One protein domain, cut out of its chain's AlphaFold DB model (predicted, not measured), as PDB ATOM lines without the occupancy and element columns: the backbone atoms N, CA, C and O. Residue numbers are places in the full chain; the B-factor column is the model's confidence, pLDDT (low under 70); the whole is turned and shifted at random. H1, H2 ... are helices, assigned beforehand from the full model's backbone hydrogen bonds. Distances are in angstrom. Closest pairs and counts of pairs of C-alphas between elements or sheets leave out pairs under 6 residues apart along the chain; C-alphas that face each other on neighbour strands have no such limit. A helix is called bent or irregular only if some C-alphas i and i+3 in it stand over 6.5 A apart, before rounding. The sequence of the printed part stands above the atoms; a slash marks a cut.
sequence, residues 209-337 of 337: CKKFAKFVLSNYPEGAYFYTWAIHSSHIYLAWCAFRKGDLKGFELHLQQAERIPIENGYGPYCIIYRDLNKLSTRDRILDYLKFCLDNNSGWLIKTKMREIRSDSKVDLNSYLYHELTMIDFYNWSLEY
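This is residues 209 to 337 of the 337 residues of an uncharacterized protein of Candidatus Melainabacteria bacterium (UniProt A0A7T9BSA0). Five helices, H1, H2, H3, H5 and H6, make a curved row side by side, with short H4 on its inner side; the end of H7, residues 328 to 334, sticks out with the tail to 337. The printed part has 129 residues with seven named helices, H1 to H7 in chain order, and no named strand: all helix. It is compact, with a radius of gyration of the C-alphas of 14.8 A and spans of 44 by 30 by 24 A.

Start at H1, residues 209 to 219; it touches H2, residues 225 to 243, at Ala 213 and Ser 234, closest C-alphas 4.4 A apart, opposite ways at a shallow tilt of 34 degrees, only just short of steep. H2, the hub, touches H3, residues 248 to 259, at Ala 239 and Phe 251, 4.2 A between closest C-alphas, opposite ways at a shallow 15 degrees. Residues 236 to 240 of H2 alone touch H4, residues 272 to 275; the closest C-alphas, Trp 240 and Ile 273, are 5.7 A apart. H3 touches H5, residues 283 to 295, the same way at a shallow 5 degrees, with closest C-alphas Leu 255 and Tyr 289 7.5 A apart. H5 and H6, residues 300 to 310, only just touch, with 3 pairs of C-alphas within 8 A, the closest Leu 294 and Ile 302 at 6.6 A. H7, residues 318 to 334, touches no helix. Each O i to N i+4 pair is within hydrogen-bond range in H1, H3, H5 and H6, 13 of 15 in H2 and 12 of 13 in H7; H4 is too short for one.

Find C-alpha 209 at (-21.863, 89.912, 47.984), where H1 begins. H2 runs 28.5 A but is irregular, with C-alphas 226 and 229 7.0 A apart. H5 covers 18.4 A, and H7 25.0 A to C-alpha 334 at (-2.293, 97.858, 60.720).

The farthest C-alphas, Ser 281 and Tyr 337, are 46.0 A apart. The printed part has no cut; its long link joins H3 to H4. Look for pLDDT under 70 at residues 223 to 226, 263 to 281 and 297 to 337.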
ATOM      1  N   CYS A 209     -22.678  90.960  47.377       95.81
ATOM      2  CA  CYS A 209     -21.863  89.912  47.984       95.81
ATOM      3  C   CYS A 209     -21.006  89.193  46.924       95.81
ATOM      4  O   CYS A 209     -19.777  89.202  47.011       95.81
ATOM      5  N   LYS A 210     -21.630  88.695  45.840       97.06
ATOM      6  CA  LYS A 210     -20.904  88.087  44.709       97.06
ATOM      7  C   LYS A 210     -19.922  89.059  44.055       97.06
ATOM      8  O   LYS A 210     -18.825  88.645  43.683       97.06
ATOM      9  N   LYS A 211     -20.306  90.331  43.885       98.06
ATOM     10  CA  LYS A 211     -19.444  91.359  43.280       98.06
ATOM     11  C   LYS A 211     -18.150  91.535  44.075       98.06
ATOM     12  O   LYS A 211     -17.079  91.494  43.478       98.06
ATOM     13  N   PHE A 212     -18.240  91.713  45.393       97.38
ATOM     14  CA  PHE A 212     -17.061  91.915  46.234       97.38
ATOM     15  C   PHE A 212     -16.202  90.654  46.350       97.38
ATOM     16  O   PHE A 212     -14.984  90.760  46.256       97.38
ATOM     17  N   ALA A 213     -16.811  89.467  46.415       96.25
ATOM     18  CA  ALA A 213     -16.068  88.205  46.410       96.25
ATOM     19  C   ALA A 213     -15.242  88.016  45.141       96.25
ATOM     20  O   ALA A 213     -14.049  87.735  45.196       96.25
ATOM     21  N   LYS A 214     -15.857  88.247  43.978       97.50
ATOM     22  CA  LYS A 214     -15.136  88.208  42.704       97.50
ATOM     23  C   LYS A 214     -14.062  89.285  42.628       97.50
ATOM     24  O   LYS A 214     -12.979  89.010  42.135       97.50
ATOM     25  N   PHE A 215     -14.344  90.489  43.134       96.88
ATOM     26  CA  PHE A 215     -13.346  91.553  43.181       96.88
ATOM     27  C   PHE A 215     -12.102  91.110  43.956       96.88
ATOM     28  O   PHE A 215     -11.009  91.244  43.418       96.88
ATOM     29  N   VAL A 216     -12.260  90.541  45.155       94.50
ATOM     30  CA  VAL A 216     -11.138  90.028  45.957       94.50
ATOM     31  C   VAL A 216     -10.380  88.930  45.207       94.50
ATOM     32  O   VAL A 216      -9.170  89.048  45.043       94.50
ATOM     33  N   LEU A 217     -11.077  87.924  44.664       94.81
ATOM     34  CA  LEU A 217     -10.447  86.824  43.918       94.81
ATOM     35  C   LEU A 217      -9.698  87.279  42.656       94.81
ATOM     36  O   LEU A 217      -8.728  86.646  42.266       94.81
ATOM     37  N   SER A 218     -10.119  88.367  42.009       95.56
ATOM     38  CA  SER A 218      -9.437  88.901  40.822       95.56
ATOM     39  C   SER A 218      -8.328  89.905  41.142       95.56
ATOM     40  O   SER A 218      -7.627  90.341  40.232       95.56
ATOM     41  N   ASN A 219      -8.201  90.348  42.395       93.56
ATOM     42  CA  ASN A 219      -7.329  91.469  42.751       93.56
ATOM     43  C   ASN A 219      -6.398  91.202  43.930       93.56
ATOM     44  O   ASN A 219      -5.641  92.110  44.277       93.56
ATOM     45  N   TYR A 220      -6.424  90.014  44.533       86.25
ATOM     46  CA  TYR A 220      -5.485  89.697  45.602       86.25
ATOM     47  C   TYR A 220      -4.037  89.756  45.074       86.25
ATOM     48  O   TYR A 220      -3.790  89.385  43.923       86.25
ATOM     49  N   PRO A 221      -3.076  90.261  45.865       77.88
ATOM     50  CA  PRO A 221      -1.677  90.251  45.458       77.88
ATOM     51  C   PRO A 221      -1.139  88.815  45.503       77.88
ATOM     52  O   PRO A 221      -1.311  88.121  46.507       77.88
ATOM     53  N   GLU A 222      -0.484  88.361  44.433       74.81
ATOM     54  CA  GLU A 222       0.199  87.061  44.430       74.81
ATOM     55  C   GLU A 222       1.262  86.999  45.537       74.81
ATOM     56  O   GLU A 222       1.921  87.991  45.844       74.81
ATOM     57  N   GLY A 223       1.400  85.833  46.176       69.81
ATOM     58  CA  GLY A 223       2.378  85.606  47.247       69.81
ATOM     59  C   GLY A 223       2.076  86.312  48.573       69.81
ATOM     60  O   GLY A 223       2.789  86.099  49.553       69.81
ATOM     61  N   ALA A 224       1.016  87.122  48.655       69.94
ATOM     62  CA  ALA A 224       0.677  87.827  49.879       69.94
ATOM     63  C   ALA A 224      -0.081  86.904  50.842       69.94
ATOM     64  O   ALA A 224      -1.309  86.827  50.851       69.94
ATOM     65  N   TYR A 225       0.696  86.218  51.675       69.62
ATOM     66  CA  TYR A 225       0.244  85.313  52.729       69.62
ATOM     67  C   TYR A 225      -0.920  85.874  53.572       69.62
ATOM     68  O   TYR A 225      -1.874  85.160  53.862       69.62
ATOM     69  N   PHE A 226      -0.911  87.177  53.873       69.00
ATOM     70  CA  PHE A 226      -1.966  87.850  54.643       69.00
ATOM     71  C   PHE A 226      -3.359  87.841  53.981       69.00
ATOM     72  O   PHE A 226      -4.351  88.150  54.637       69.00
ATOM     73  N   TYR A 227      -3.466  87.476  52.698       76.69
ATOM     74  CA  TYR A 227      -4.729  87.473  51.953       76.69
ATOM     75  C   TYR A 227      -5.351  86.084  51.786       76.69
ATOM     76  O   TYR A 227      -6.464  85.999  51.262       76.69
ATOM     77  N   THR A 228      -4.711  85.006  52.255       84.62
ATOM     78  CA  THR A 228      -5.283  83.642  52.202       84.62
ATOM     79  C   THR A 228      -6.674  83.602  52.832       84.62
ATOM     80  O   THR A 228      -7.615  83.067  52.243       84.62
ATOM     81  N   TRP A 229      -6.853  84.297  53.958       82.88
ATOM     82  CA  TRP A 229      -8.151  84.471  54.598       82.88
ATOM     83  C   TRP A 229      -9.169  85.169  53.691       82.88
ATOM     84  O   TRP A 229     -10.294  84.691  53.565       82.88
ATOM     85  N   ALA A 230      -8.807  86.260  53.013       86.31
ATOM     86  CA  ALA A 230      -9.728  86.994  52.142       86.31
ATOM     87  C   ALA A 230     -10.172  86.149  50.930       86.31
ATOM     88  O   ALA A 230     -11.347  86.177  50.546       86.31
ATOM     89  N   ILE A 231      -9.264  85.349  50.359       90.50
ATOM     90  CA  ILE A 231      -9.557  84.416  49.258       90.50
ATOM     91  C   ILE A 231     -10.503  83.312  49.750       90.50
ATOM     92  O   ILE A 231     -11.557  83.083  49.149       90.50
ATOM     93  N   HIS A 232     -10.185  82.693  50.889       88.69
ATOM     94  CA  HIS A 232     -11.023  81.682  51.527       88.69
ATOM     95  C   HIS A 232     -12.438  82.220  51.802       88.69
ATOM     96  O   HIS A 232     -13.438  81.636  51.379       88.69
ATOM     97  N   SER A 233     -12.524  83.400  52.424       87.44
ATOM     98  CA  SER A 233     -13.780  84.120  52.689       87.44
ATOM     99  C   SER A 233     -14.600  84.303  51.418       87.44
ATOM    100  O   SER A 233     -15.805  84.062  51.404       87.44
ATOM    101  N   SER A 234     -13.944  84.709  50.330       92.56
ATOM    102  CA  SER A 234     -14.602  84.973  49.053       92.56
ATOM    103  C   SER A 234     -15.288  83.729  48.506       92.56
ATOM    104  O   SER A 234     -16.443  83.799  48.083       92.56
ATOM    105  N   HIS A 235     -14.627  82.574  48.572       93.56
ATOM    106  CA  HIS A 235     -15.240  81.310  48.183       93.56
ATOM    107  C   HIS A 235     -16.414  80.925  49.084       93.56
ATOM    108  O   HIS A 235     -17.457  80.524  48.574       93.56
ATOM    109  N   ILE A 236     -16.317  81.155  50.392       90.69
ATOM    110  CA  ILE A 236     -17.415  80.897  51.333       90.69
ATOM    111  C   ILE A 236     -18.647  81.754  51.037       90.69
ATOM    112  O   ILE A 236     -19.770  81.245  50.981       90.69
ATOM    113  N   TYR A 237     -18.461  83.042  50.759       92.19
ATOM    114  CA  TYR A 237     -19.560  83.929  50.379       92.19
ATOM    115  C   TYR A 237     -20.150  83.589  49.004       92.19
ATOM    116  O   TYR A 237     -21.366  83.700  48.811       92.19
ATOM    117  N   LEU A 238     -19.334  83.130  48.051       94.81
ATOM    118  CA  LEU A 238     -19.825  82.640  46.760       94.81
ATOM    119  C   LEU A 238     -20.620  81.339  46.903       94.81
ATOM    120  O   LEU A 238     -21.681  81.233  46.284       94.81
ATOM    121  N   ALA A 239     -20.167  80.409  47.747       91.81
ATOM    122  CA  ALA A 239     -20.898  79.194  48.090       91.81
ATOM    123  C   ALA A 239     -22.261  79.549  48.702       91.81
ATOM    124  O   ALA A 239     -23.295  79.120  48.191       91.81
ATOM    125  N   TRP A 240     -22.291  80.429  49.709       90.38
ATOM    126  CA  TRP A 240     -23.535  80.929  50.307       90.38
ATOM    127  C   TRP A 240     -24.496  81.508  49.255       90.38
ATOM    128  O   TRP A 240     -25.682  81.172  49.227       90.38
ATOM    129  N   CYS A 241     -23.991  82.330  48.332       92.50
ATOM    130  CA  CYS A 241     -24.823  82.893  47.274       92.50
ATOM    131  C   CYS A 241     -25.258  81.873  46.198       92.50
ATOM    132  O   CYS A 241     -26.185  82.161  45.440       92.50
ATOM    133  N   ALA A 242     -24.555  80.750  46.025       92.31
ATOM    134  CA  ALA A 242     -24.962  79.663  45.132       92.31
ATOM    135  C   ALA A 242     -26.067  78.825  45.787       92.31
ATOM    136  O   ALA A 242     -27.133  78.638  45.199       92.31
ATOM    137  N   PHE A 243     -25.875  78.466  47.061       88.69
ATOM    138  CA  PHE A 243     -26.855  77.757  47.881       88.69
ATOM    139  C   PHE A 243     -28.220  78.451  47.892       88.69
ATOM    140  O   PHE A 243     -29.238  77.831  47.599       88.69
ATOM    141  N   ARG A 244     -28.255  79.768  48.133       87.56
ATOM    142  CA  ARG A 244     -29.511  80.540  48.155       87.56
ATOM    143  C   ARG A 244     -30.270  80.563  46.828       87.56
ATOM    144  O   ARG A 244     -31.472  80.811  46.828       87.56
ATOM    145  N   LYS A 245     -29.583  80.295  45.717       90.69
ATOM    146  CA  LYS A 245     -30.178  80.175  44.381       90.69
ATOM    147  C   LYS A 245     -30.549  78.737  44.012       90.69
ATOM    148  O   LYS A 245     -31.000  78.516  42.895       90.69
ATOM    149  N   GLY A 246     -30.338  77.772  44.910       88.69
ATOM    150  CA  GLY A 246     -30.504  76.345  44.626       88.69
ATOM    151  C   GLY A 246     -29.398  75.753  43.743       88.69
ATOM    152  O   GLY A 246     -29.534  74.630  43.269       88.69
ATOM    153  N   ASP A 247     -28.297  76.478  43.518       92.12
ATOM    154  CA  ASP A 247     -27.159  76.004  42.729       92.12
ATOM    155  C   ASP A 247     -26.223  75.157  43.604       92.12
ATOM    156  O   ASP A 247     -25.198  75.625  44.105       92.12
ATOM    157  N   LEU A 248     -26.609  73.897  43.817       89.25
ATOM    158  CA  LEU A 248     -25.850  72.950  44.641       89.25
ATOM    159  C   LEU A 248     -24.468  72.636  44.053       89.25
ATOM    160  O   LEU A 248     -23.512  72.440  44.799       89.25
ATOM    161  N   LYS A 249     -24.338  72.634  42.721       92.56
ATOM    162  CA  LYS A 249     -23.057  72.394  42.048       92.56
ATOM    163  C   LYS A 249     -22.093  73.559  42.272       92.56
ATOM    164  O   LYS A 249     -20.929  73.332  42.589       92.56
ATOM    165  N   GLY A 250     -22.571  74.796  42.134       94.06
ATOM    166  CA  GLY A 250     -21.787  75.994  42.433       94.06
ATOM    167  C   GLY A 250     -21.440  76.115  43.916       94.06
ATOM    168  O   GLY A 250     -20.332  76.531  44.253       94.06
ATOM    169  N   PHE A 251     -22.354  75.707  44.799       90.62
ATOM    170  CA  PHE A 251     -22.095  75.614  46.234       90.62
ATOM    171  C   PHE A 251     -20.925  74.669  46.533       90.62
ATOM    172  O   PHE A 251     -19.949  75.096  47.149       90.62
ATOM    173  N   GLU A 252     -20.984  73.432  46.032       89.94
ATOM    174  CA  GLU A 252     -19.936  72.429  46.245       89.94
ATOM    175  C   GLU A 252     -18.595  72.868  45.655       89.94
ATOM    176  O   GLU A 252     -17.568  72.808  46.326       89.94
ATOM    177  N   LEU A 253     -18.609  73.387  44.422       95.50
ATOM    178  CA  LEU A 253     -17.406  73.885  43.763       95.50
ATOM    179  C   LEU A 253     -16.688  74.923  44.630       95.50
ATOM    180  O   LEU A 253     -15.475  74.856  44.800       95.50
ATOM    181  N   HIS A 254     -17.421  75.897  45.168       93.88
ATOM    182  CA  HIS A 254     -16.814  76.950  45.969       93.88
ATOM    183  C   HIS A 254     -16.368  76.474  47.354       93.88
ATOM    184  O   HIS A 254     -15.332  76.945  47.816       93.88
ATOM    185  N   LEU A 255     -17.061  75.518  47.981       89.19
ATOM    186  CA  LEU A 255     -16.553  74.884  49.202       89.19
ATOM    187  C   LEU A 255     -15.227  74.161  48.955       89.19
ATOM    188  O   LEU A 255     -14.274  74.389  49.691       89.19
ATOM    189  N   GLN A 256     -15.120  73.387  47.874       91.31
ATOM    190  CA  GLN A 256     -13.872  72.701  47.519       91.31
ATOM    191  C   GLN A 256     -12.722  73.675  47.247       91.31
ATOM    192  O   GLN A 256     -11.575  73.389  47.581       91.31
ATOM    193  N   GLN A 257     -13.000  74.835  46.640       93.31
ATOM    194  CA  GLN A 257     -11.974  75.870  46.473       93.31
ATOM    195  C   GLN A 257     -11.554  76.478  47.814       93.31
ATOM    196  O   GLN A 257     -10.367  76.711  48.017       93.31
ATOM    197  N   ALA A 258     -12.494  76.695  48.740       89.50
ATOM    198  CA  ALA A 258     -12.170  77.155  50.086       89.50
ATOM    199  C   ALA A 258     -11.283  76.138  50.831       89.50
ATOM    200  O   ALA A 258     -10.268  76.521  51.396       89.50
ATOM    201  N   GLU A 259     -11.602  74.842  50.758       87.62
ATOM    202  CA  GLU A 259     -10.839  73.755  51.398       87.62
ATOM    203  C   GLU A 259      -9.391  73.637  50.894       87.62
ATOM    204  O   GLU A 259      -8.517  73.150  51.604       87.62
ATOM    205  N   ARG A 260      -9.101  74.096  49.674       89.31
ATOM    206  CA  ARG A 260      -7.740  74.074  49.110       89.31
ATOM    207  C   ARG A 260      -6.848  75.206  49.610       89.31
ATOM    208  O   ARG A 260      -5.653  75.191  49.331       89.31
ATOM    209  N   ILE A 261      -7.414  76.204  50.282       86.75
ATOM    210  CA  ILE A 261      -6.673  77.383  50.725       86.75
ATOM    211  C   ILE A 261      -6.151  77.120  52.139       86.75
ATOM    212  O   ILE A 261      -6.963  76.903  53.039       86.75
ATOM    213  N   PRO A 262      -4.826  77.165  52.368       79.00
ATOM    214  CA  PRO A 262      -4.268  77.021  53.707       79.00
ATOM    215  C   PRO A 262      -4.803  78.124  54.625       79.00
ATOM    216  O   PRO A 262      -4.627  79.313  54.346       79.00
ATOM    217  N   ILE A 263      -5.468  77.735  55.715       69.94
ATOM    218  CA  ILE A 263      -5.945  78.662  56.744       69.94
ATOM    219  C   ILE A 263      -4.959  78.600  57.905       69.94
ATOM    220  O   ILE A 263      -5.103  77.793  58.820       69.94
ATOM    221  N   GLU A 264      -3.943  79.449  57.878       63.41
ATOM    222  CA  GLU A 264      -3.058  79.597  59.027       63.41
ATOM    223  C   GLU A 264      -3.679  80.588  60.037       63.41
ATOM    224  O   GLU A 264      -4.260  81.604  59.654       63.41
ATOM    225  N   ASN A 265      -3.560  80.288  61.338       57.16
ATOM    226  CA  ASN A 265      -3.918  81.153  62.482       57.16
ATOM    227  C   ASN A 265      -5.384  81.234  62.965       57.16
ATOM    228  O   ASN A 265      -5.860  82.306  63.314       57.16
ATOM    229  N   GLY A 266      -6.106  80.127  63.148       53.38
ATOM    230  CA  GLY A 266      -7.228  80.114  64.114       53.38
ATOM    231  C   GLY A 266      -8.540  80.758  63.654       53.38
ATOM    232  O   GLY A 266      -9.545  80.656  64.363       53.38
ATOM    233  N   TYR A 267      -8.564  81.402  62.487       58.84
ATOM    234  CA  TYR A 267      -9.743  82.112  61.995       58.84
ATOM    235  C   TYR A 267     -10.698  81.142  61.292       58.84
ATOM    236  O   TYR A 267     -10.419  80.637  60.207       58.84
ATOM    237  N   GLY A 268     -11.806  80.824  61.962       54.16
ATOM    238  CA  GLY A 268     -12.804  79.877  61.471       54.16
ATOM    239  C   GLY A 268     -13.655  80.401  60.310       54.16
ATOM    240  O   GLY A 268     -13.662  81.601  60.032       54.16
ATOM    241  N   PRO A 269     -14.382  79.502  59.624       54.47
ATOM    242  CA  PRO A 269     -15.259  79.865  58.520       54.47
ATOM    243  C   PRO A 269     -16.373  80.813  58.976       54.47
ATOM    244  O   PRO A 269     -16.931  80.681  60.066       54.47
ATOM    245  N   TYR A 270     -16.706  81.763  58.106       63.06
ATOM    246  CA  TYR A 270     -17.681  82.811  58.389       63.06
ATOM    247  C   TYR A 270     -19.062  82.261  58.651       63.06
ATOM    248  O   TYR A 270     -19.550  81.360  57.959       63.06
ATOM    249  N   CYS A 271     -19.744  82.911  59.589       60.69
ATOM    250  CA  CYS A 271     -20.975  82.376  60.130       60.69
ATOM    251  C   CYS A 271     -22.192  82.422  59.182       60.69
ATOM    252  O   CYS A 271     -23.294  81.960  59.501       60.69
ATOM    253  N   ILE A 272     -22.008  82.991  57.993       68.25
ATOM    254  CA  ILE A 272     -23.087  83.261  57.054       68.25
ATOM    255  C   ILE A 272     -23.743  81.979  56.524       68.25
ATOM    256  O   ILE A 272     -24.964  81.949  56.363       68.25
ATOM    257  N   ILE A 273     -22.961  80.910  56.319       66.50
ATOM    258  CA  ILE A 273     -23.482  79.622  55.846       66.50
ATOM    259  C   ILE A 273     -24.349  78.970  56.937       66.50
ATOM    260  O   ILE A 273     -25.369  78.366  56.608       66.50
ATOM    261  N   TYR A 274     -24.052  79.173  58.232       68.00
ATOM    262  CA  TYR A 274     -24.867  78.593  59.309       68.00
ATOM    263  C   TYR A 274     -26.237  79.238  59.464       68.00
ATOM    264  O   TYR A 274     -27.184  78.575  59.876       68.00
ATOM    265  N   ARG A 275     -26.377  80.533  59.163       67.94
ATOM    266  CA  ARG A 275     -27.661  81.225  59.359       67.94
ATOM    267  C   ARG A 275     -28.779  80.599  58.525       67.94
ATOM    268  O   ARG A 275     -29.931  80.580  58.952       67.94
ATOM    269  N   ASP A 276     -28.429  80.086  57.350       66.56
ATOM    270  CA  ASP A 276     -29.376  79.500  56.410       66.56
ATOM    271  C   ASP A 276     -29.378  77.945  56.463       66.56
ATOM    272  O   ASP A 276     -30.126  77.324  55.712       66.56
ATOM    273  N   LEU A 277     -28.631  77.317  57.399       61.28
ATOM    274  CA  LEU A 277     -28.524  75.850  57.574       61.28
ATOM    275  C   LEU A 277     -29.833  75.156  57.946       61.28
ATOM    276  O   LEU A 277     -30.050  74.004  57.579       61.28
ATOM    277  N   ASN A 278     -30.719  75.841  58.671       56.50
ATOM    278  CA  ASN A 278     -31.976  75.257  59.152       56.50
ATOM    279  C   ASN A 278     -32.995  75.004  58.018       56.50
ATOM    280  O   ASN A 278     -34.165  74.746  58.289       56.50
ATOM    281  N   LYS A 279     -32.576  75.111  56.749       58.66
ATOM    282  CA  LYS A 279     -33.420  75.047  55.554       58.66
ATOM    283  C   LYS A 279     -32.939  74.037  54.495       58.66
ATOM    284  O   LYS A 279     -32.901  74.414  53.334       58.66
ATOM    285  N   LEU A 280     -32.727  72.760  54.855       58.38
ATOM    286  CA  LEU A 280     -32.674  71.570  53.950       58.38
ATOM    287  C   LEU A 280     -31.285  70.995  53.568       58.38
ATOM    288  O   LEU A 280     -30.255  71.632  53.756       58.38
ATOM    289  N   SER A 281     -31.359  69.742  53.070       66.94
ATOM    290  CA  SER A 281     -30.466  68.794  52.342       66.94
ATOM    291  C   SER A 281     -28.937  68.915  52.326       66.94
ATOM    292  O   SER A 281     -28.278  67.914  52.068       66.94
ATOM    293  N   THR A 282     -28.340  70.071  52.595       70.56
ATOM    294  CA  THR A 282     -26.881  70.280  52.562       70.56
ATOM    295  C   THR A 282     -26.257  70.336  53.955       70.56
ATOM    296  O   THR A 282     -25.077  70.667  54.084       70.56
ATOM    297  N   ARG A 283     -27.038  70.034  55.005       77.56
ATOM    298  CA  ARG A 283     -26.593  70.059  56.408       77.56
ATOM    299  C   ARG A 283     -25.331  69.226  56.604       77.56
ATOM    300  O   ARG A 283     -24.359  69.755  57.132       77.56
ATOM    301  N   ASP A 284     -25.329  67.982  56.136       81.12
ATOM    302  CA  ASP A 284     -24.207  67.061  56.335       81.12
ATOM    303  C   ASP A 284     -22.940  67.561  55.641       81.12
ATOM    304  O   ASP A 284     -21.896  67.666  56.273       81.12
ATOM    305  N   ARG A 285     -23.049  68.037  54.394       82.06
ATOM    306  CA  ARG A 285     -21.901  68.603  53.671       82.06
ATOM    307  C   ARG A 285     -21.308  69.832  54.361       82.06
ATOM    308  O   ARG A 285     -20.090  70.014  54.381       82.06
ATOM    309  N   ILE A 286     -22.161  70.689  54.918       77.50
ATOM    310  CA  ILE A 286     -21.698  71.834  55.702       77.50
ATOM    311  C   ILE A 286     -21.015  71.335  56.974       77.50
ATOM    312  O   ILE A 286     -19.927  71.806  57.272       77.50
ATOM    313  N   LEU A 287     -21.584  70.360  57.690       79.31
ATOM    314  CA  LEU A 287     -20.941  69.751  58.860       79.31
ATOM    315  C   LEU A 287     -19.568  69.146  58.526       79.31
ATOM    316  O   LEU A 287     -18.633  69.333  59.308       79.31
ATOM    317  N   ASP A 288     -19.419  68.504  57.369       82.25
ATOM    318  CA  ASP A 288     -18.140  67.973  56.888       82.25
ATOM    319  C   ASP A 288     -17.124  69.088  56.640       82.25
ATOM    320  O   ASP A 288     -15.991  69.013  57.112       82.25
ATOM    321  N   TYR A 289     -17.544  70.171  55.982       80.88
ATOM    322  CA  TYR A 289     -16.696  71.344  55.777       80.88
ATOM    323  C   TYR A 289     -16.242  71.971  57.110       80.88
ATOM    324  O   TYR A 289     -15.099  72.407  57.260       80.88
ATOM    325  N   LEU A 290     -17.105  71.986  58.127       75.62
ATOM    326  CA  LEU A 290     -16.737  72.472  59.461       75.62
ATOM    327  C   LEU A 290     -15.736  71.576  60.160       75.62
ATOM    328  O   LEU A 290     -14.844  72.070  60.848       75.62
ATOM    329  N   LYS A 291     -15.910  70.264  60.011       78.38
ATOM    330  CA  LYS A 291     -14.963  69.290  60.530       78.38
ATOM    331  C   LYS A 291     -13.607  69.475  59.854       78.38
ATOM    332  O   LYS A 291     -12.615  69.594  60.559       78.38
ATOM    333  N   PHE A 292     -13.583  69.643  58.531       79.50
ATOM    334  CA  PHE A 292     -12.375  70.020  57.798       79.50
ATOM    335  C   PHE A 292     -11.728  71.280  58.392       79.50
ATOM    336  O   PHE A 292     -10.536  71.273  58.697       79.50
ATOM    337  N   CYS A 293     -12.507  72.341  58.626       76.31
ATOM    338  CA  CYS A 293     -11.981  73.568  59.223       76.31
ATOM    339  C   CYS A 293     -11.416  73.344  60.632       76.31
ATOM    340  O   CYS A 293     -10.452  73.997  60.992       76.31
ATOM    341  N   LEU A 294     -12.000  72.458  61.440       72.50
ATOM    342  CA  LEU A 294     -11.503  72.132  62.782       72.50
ATOM    343  C   LEU A 294     -10.230  71.302  62.770       72.50
ATOM    344  O   LEU A 294      -9.333  71.540  63.574       72.50
ATOM    345  N   ASP A 295     -10.175  70.311  61.891       75.50
ATOM    346  CA  ASP A 295      -9.046  69.393  61.810       75.50
ATOM    347  C   ASP A 295      -7.802  70.128  61.290       75.50
ATOM    348  O   ASP A 295      -6.682  69.833  61.703       75.50
ATOM    349  N   ASN A 296      -8.009  71.153  60.457       71.25
ATOM    350  CA  ASN A 296      -6.952  71.994  59.904       71.25
ATOM    351  C   ASN A 296      -6.748  73.310  60.672       71.25
ATOM    352  O   ASN A 296      -5.890  74.102  60.290       71.25
ATOM    353  N   ASN A 297      -7.516  73.573  61.741       65.31
ATOM    354  CA  ASN A 297      -7.425  74.834  62.472       65.31
ATOM    355  C   ASN A 297      -7.671  74.692  63.985       65.31
ATOM    356  O   ASN A 297      -8.696  74.199  64.450       65.31
ATOM    357  N   SER A 298      -6.767  75.232  64.801       53.06
ATOM    358  CA  SER A 298      -6.815  75.165  66.270       53.06
ATOM    359  C   SER A 298      -7.767  76.185  66.927       53.06
ATOM    360  O   SER A 298      -7.754  76.349  68.150       53.06
ATOM    361  N   GLY A 299      -8.638  76.841  66.153       61.00
ATOM    362  CA  GLY A 299      -9.527  77.908  66.622       61.00
ATOM    363  C   GLY A 299     -10.556  77.450  67.667       61.00
ATOM    364  O   GLY A 299     -11.524  76.752  67.353       61.00
ATOM    365  N   TRP A 300     -10.400  77.902  68.916       59.78
ATOM    366  CA  TRP A 300     -11.343  77.668  70.026       59.78
ATOM    367  C   TRP A 300     -12.798  78.041  69.673       59.78
ATOM    368  O   TRP A 300     -13.728  77.344  70.080       59.78
ATOM    369  N   LEU A 301     -12.995  79.069  68.838       59.91
ATOM    370  CA  LEU A 301     -14.312  79.537  68.389       59.91
ATOM    371  C   LEU A 301     -15.107  78.455  67.630       59.91
ATOM    372  O   LEU A 301     -16.309  78.292  67.847       59.91
ATOM    373  N   ILE A 302     -14.435  77.677  66.773       62.97
ATOM    374  CA  ILE A 302     -15.079  76.614  65.990       62.97
ATOM    375  C   ILE A 302     -15.450  75.436  66.908       62.97
ATOM    376  O   ILE A 302     -16.538  74.867  66.789       62.97
ATOM    377  N   LYS A 303     -14.586  75.115  67.888       65.50
ATOM    378  CA  LYS A 303     -14.822  74.046  68.878       65.50
ATOM    379  C   LYS A 303     -16.040  74.339  69.754       65.50
ATOM    380  O   LYS A 303     -16.858  73.446  69.966       65.50
ATOM    381  N   THR A 304     -16.182  75.574  70.238       64.56
ATOM    382  CA  THR A 304     -17.348  76.006  71.026       64.56
ATOM    383  C   THR A 304     -18.636  75.874  70.214       64.56
ATOM    384  O   THR A 304     -19.626  75.342  70.710       64.56
ATOM    385  N   LYS A 305     -18.613  76.240  68.927       61.19
ATOM    386  CA  LYS A 305     -19.827  76.234  68.105       61.19
ATOM    387  C   LYS A 305     -20.256  74.864  67.609       61.19
ATOM    388  O   LYS A 305     -21.451  74.595  67.532       61.19
ATOM    389  N   MET A 306     -19.314  73.966  67.336       64.88
ATOM    390  CA  MET A 306     -19.658  72.571  67.066       64.88
ATOM    391  C   MET A 306     -20.426  71.935  68.229       64.88
ATOM    392  O   MET A 306     -21.325  71.134  67.986       64.88
ATOM    393  N   ARG A 307     -20.114  72.307  69.480       66.69
ATOM    394  CA  ARG A 307     -20.891  71.859  70.645       66.69
ATOM    395  C   ARG A 307     -22.309  72.424  70.614       66.69
ATOM    396  O   ARG A 307     -23.245  71.660  70.811       66.69
ATOM    397  N   GLU A 308     -22.475  73.706  70.288       64.12
ATOM    398  CA  GLU A 308     -23.802  74.324  70.155       64.12
ATOM    399  C   GLU A 308     -24.642  73.669  69.045       64.12
ATOM    400  O   GLU A 308     -25.762  73.237  69.303       64.12
ATOM    401  N   ILE A 309     -24.076  73.484  67.846       62.03
ATOM    402  CA  ILE A 309     -24.748  72.833  66.703       62.03
ATOM    403  C   ILE A 309     -25.134  71.382  67.026       62.03
ATOM    404  O   ILE A 309     -26.211  70.933  66.641       62.03
ATOM    405  N   ARG A 310     -24.275  70.639  67.738       64.56
ATOM    406  CA  ARG A 310     -24.571  69.263  68.178       64.56
ATOM    407  C   ARG A 310     -25.623  69.204  69.286       64.56
ATOM    408  O   ARG A 310     -26.301  68.196  69.406       64.56
ATOM    409  N   SER A 311     -25.743  70.260  70.087       62.91
ATOM    410  CA  SER A 311     -26.691  70.338  71.207       62.91
ATOM    411  C   SER A 311     -28.107  70.784  70.815       62.91
ATOM    412  O   SER A 311     -28.940  70.941  71.700       62.91
ATOM    413  N   ASP A 312     -28.371  71.042  69.525       57.31
ATOM    414  CA  ASP A 312     -29.634  71.609  69.004       57.31
ATOM    415  C   ASP A 312     -30.055  72.936  69.682       57.31
ATOM    416  O   ASP A 312     -31.197  73.395  69.593       57.31
ATOM    417  N   SER A 313     -29.110  73.601  70.351       56.72
ATOM    418  CA  SER A 313     -29.332  74.898  70.974       56.72
ATOM    419  C   SER A 313     -29.329  75.999  69.913       56.72
ATOM    420  O   SER A 313     -28.648  75.921  68.886       56.72
ATOM    421  N   LYS A 314     -30.117  77.060  70.140       55.62
ATOM    422  CA  LYS A 314     -30.124  78.231  69.254       55.62
ATOM    423  C   LYS A 314     -28.728  78.853  69.243       55.62
ATOM    424  O   LYS A 314     -28.339  79.531  70.185       55.62
ATOM    425  N   VAL A 315     -28.024  78.651  68.136       55.91
ATOM    426  CA  VAL A 315     -26.749  79.284  67.794       55.91
ATOM    427  C   VAL A 315     -26.872  80.804  67.967       55.91
ATOM    428  O   VAL A 315     -27.513  81.473  67.154       55.91
ATOM    429  N   ASP A 316     -26.230  81.369  68.997       59.62
ATOM    430  CA  ASP A 316     -26.117  82.828  69.119       59.62
ATOM    431  C   ASP A 316     -25.092  83.339  68.100       59.62
ATOM    432  O   ASP A 316     -23.894  83.087  68.217       59.62
ATOM    433  N   LEU A 317     -25.570  83.997  67.046       56.25
ATOM    434  CA  LEU A 317     -24.734  84.544  65.974       56.25
ATOM    435  C   LEU A 317     -24.125  85.915  66.341       56.25
ATOM    436  O   LEU A 317     -23.335  86.455  65.569       56.25
ATOM    437  N   ASN A 318     -24.471  86.491  67.501       54.25
ATOM    438  CA  ASN A 318     -24.091  87.867  67.857       54.25
ATOM    439  C   ASN A 318     -22.658  87.980  68.390       54.25
ATOM    440  O   ASN A 318     -21.953  88.927  68.051       54.25
ATOM    441  N   SER A 319     -22.200  87.006  69.182       53.34
ATOM    442  CA  SER A 319     -20.803  86.939  69.643       53.34
ATOM    443  C   SER A 319     -19.817  86.780  68.477       53.34
ATOM    444  O   SER A 319     -18.697  87.283  68.527       53.34
ATOM    445  N   TYR A 320     -20.271  86.149  67.389       56.81
ATOM    446  CA  TYR A 320     -19.510  85.959  66.155       56.81
ATOM    447  C   TYR A 320     -19.321  87.254  65.381       56.81
ATOM    448  O   TYR A 320     -18.222  87.560  64.948       56.81
ATOM    449  N   LEU A 321     -20.390  88.031  65.254       54.00
ATOM    450  CA  LEU A 321     -20.385  89.331  64.605       54.00
ATOM    451  C   LEU A 321     -19.443  90.311  65.302       54.00
ATOM    452  O   LEU A 321     -18.715  91.042  64.646       54.00
ATOM    453  N   TYR A 322     -19.419  90.301  66.634       52.25
ATOM    454  CA  TYR A 322     -18.461  91.103  67.380       52.25
ATOM    455  C   TYR A 322     -17.022  90.684  67.053       52.25
ATOM    456  O   TYR A 322     -16.209  91.544  66.744       52.25
ATOM    457  N   HIS A 323     -16.704  89.386  67.018       55.59
ATOM    458  CA  HIS A 323     -15.375  88.908  66.614       55.59
ATOM    459  C   HIS A 323     -15.034  89.203  65.143       55.59
ATOM    460  O   HIS A 323     -13.961  89.731  64.868       55.59
ATOM    461  N   GLU A 324     -15.943  88.923  64.206       56.41
ATOM    462  CA  GLU A 324     -15.768  89.197  62.774       56.41
ATOM    463  C   GLU A 324     -15.533  90.694  62.528       56.41
ATOM    464  O   GLU A 324     -14.698  91.047  61.705       56.41
ATOM    465  N   LEU A 325     -16.209  91.580  63.269       51.94
ATOM    466  CA  LEU A 325     -16.106  93.030  63.085       51.94
ATOM    467  C   LEU A 325     -15.005  93.705  63.912       51.94
ATOM    468  O   LEU A 325     -14.480  94.729  63.484       51.94
ATOM    469  N   THR A 326     -14.613  93.155  65.061       49.16
ATOM    470  CA  THR A 326     -13.497  93.697  65.863       49.16
ATOM    471  C   THR A 326     -12.137  93.327  65.284       49.16
ATOM    472  O   THR A 326     -11.215  94.137  65.343       49.16
ATOM    473  N   MET A 327     -12.022  92.162  64.639       49.91
ATOM    474  CA  MET A 327     -10.827  91.803  63.868       49.91
ATOM    475  C   MET A 327     -10.611  92.759  62.683       49.91
ATOM    476  O   MET A 327      -9.475  93.090  62.359       49.91
ATOM    477  N   ILE A 328     -11.694  93.268  62.086       48.56
ATOM    478  CA  ILE A 328     -11.652  94.256  60.997       48.56
ATOM    479  C   ILE A 328     -11.080  95.600  61.466       48.56
ATOM    480  O   ILE A 328     -10.275  96.199  60.753       48.56
ATOM    481  N   ASP A 329     -11.447  96.064  62.663       43.53
ATOM    482  CA  ASP A 329     -10.876  97.288  63.243       43.53
ATOM    483  C   ASP A 329      -9.369  97.127  63.538       43.53
ATOM    484  O   ASP A 329      -8.612  98.076  63.347       43.53
ATOM    485  N   PHE A 330      -8.912  95.927  63.924       40.41
ATOM    486  CA  PHE A 330      -7.490  95.648  64.171       40.41
ATOM    487  C   PHE A 330      -6.647  95.669  62.881       40.41
ATOM    488  O   PHE A 330      -5.570  96.261  62.861       40.41
ATOM    489  N   TYR A 331      -7.151  95.093  61.781       42.66
ATOM    490  CA  TYR A 331      -6.446  95.077  60.487       42.66
ATOM    491  C   TYR A 331      -6.446  96.428  59.763       42.66
ATOM    492  O   TYR A 331      -5.479  96.760  59.080       42.66
ATOM    493  N   ASN A 332      -7.502  97.235  59.904       43.88
ATOM    494  CA  ASN A 332      -7.494  98.591  59.348       43.88
ATOM    495  C   ASN A 332      -6.494  99.490  60.083       43.88
ATOM    496  O   ASN A 332      -5.881 100.345  59.454       43.88
ATOM    497  N   TRP A 333      -6.272  99.254  61.382       36.75
ATOM    498  CA  TRP A 333      -5.227  99.944  62.134       36.75
ATOM    499  C   TRP A 333      -3.826  99.563  61.641       36.75
ATOM    500  O   TRP A 333      -2.971 100.429  61.542       36.75
ATOM    501  N   SER A 334      -3.593  98.303  61.247       33.03
ATOM    502  CA  SER A 334      -2.293  97.858  60.720       33.03
ATOM    503  C   SER A 334      -2.008  98.250  59.268       33.03
ATOM    504  O   SER A 334      -0.870  98.124  58.853       33.03
ATOM    505  N   LEU A 335      -3.007  98.668  58.483       35.59
ATOM    506  CA  LEU A 335      -2.793  99.193  57.120       35.59
ATOM    507  C   LEU A 335      -2.416 100.681  57.119       35.59
ATOM    508  O   LEU A 335      -2.027 101.221  56.086       35.59
ATOM    509  N   GLU A 336      -2.535 101.334  58.277       37.97
ATOM    510  CA  GLU A 336      -1.942 102.639  58.540       37.97
ATOM    511  C   GLU A 336      -0.479 102.522  59.034       37.97
ATOM    512  O   GLU A 336       0.125 103.542  59.341       37.97
ATOM    513  N   TYR A 337       0.128 101.335  59.079       34.38
ATOM    514  CA  TYR A 337       1.555 101.130  59.381       34.38
ATOM    515  C   TYR A 337       2.208 100.290  58.282       34.38
ATOM    516  O   TYR A 337       3.450 100.381  58.152       34.38
TER     517      TYR A 337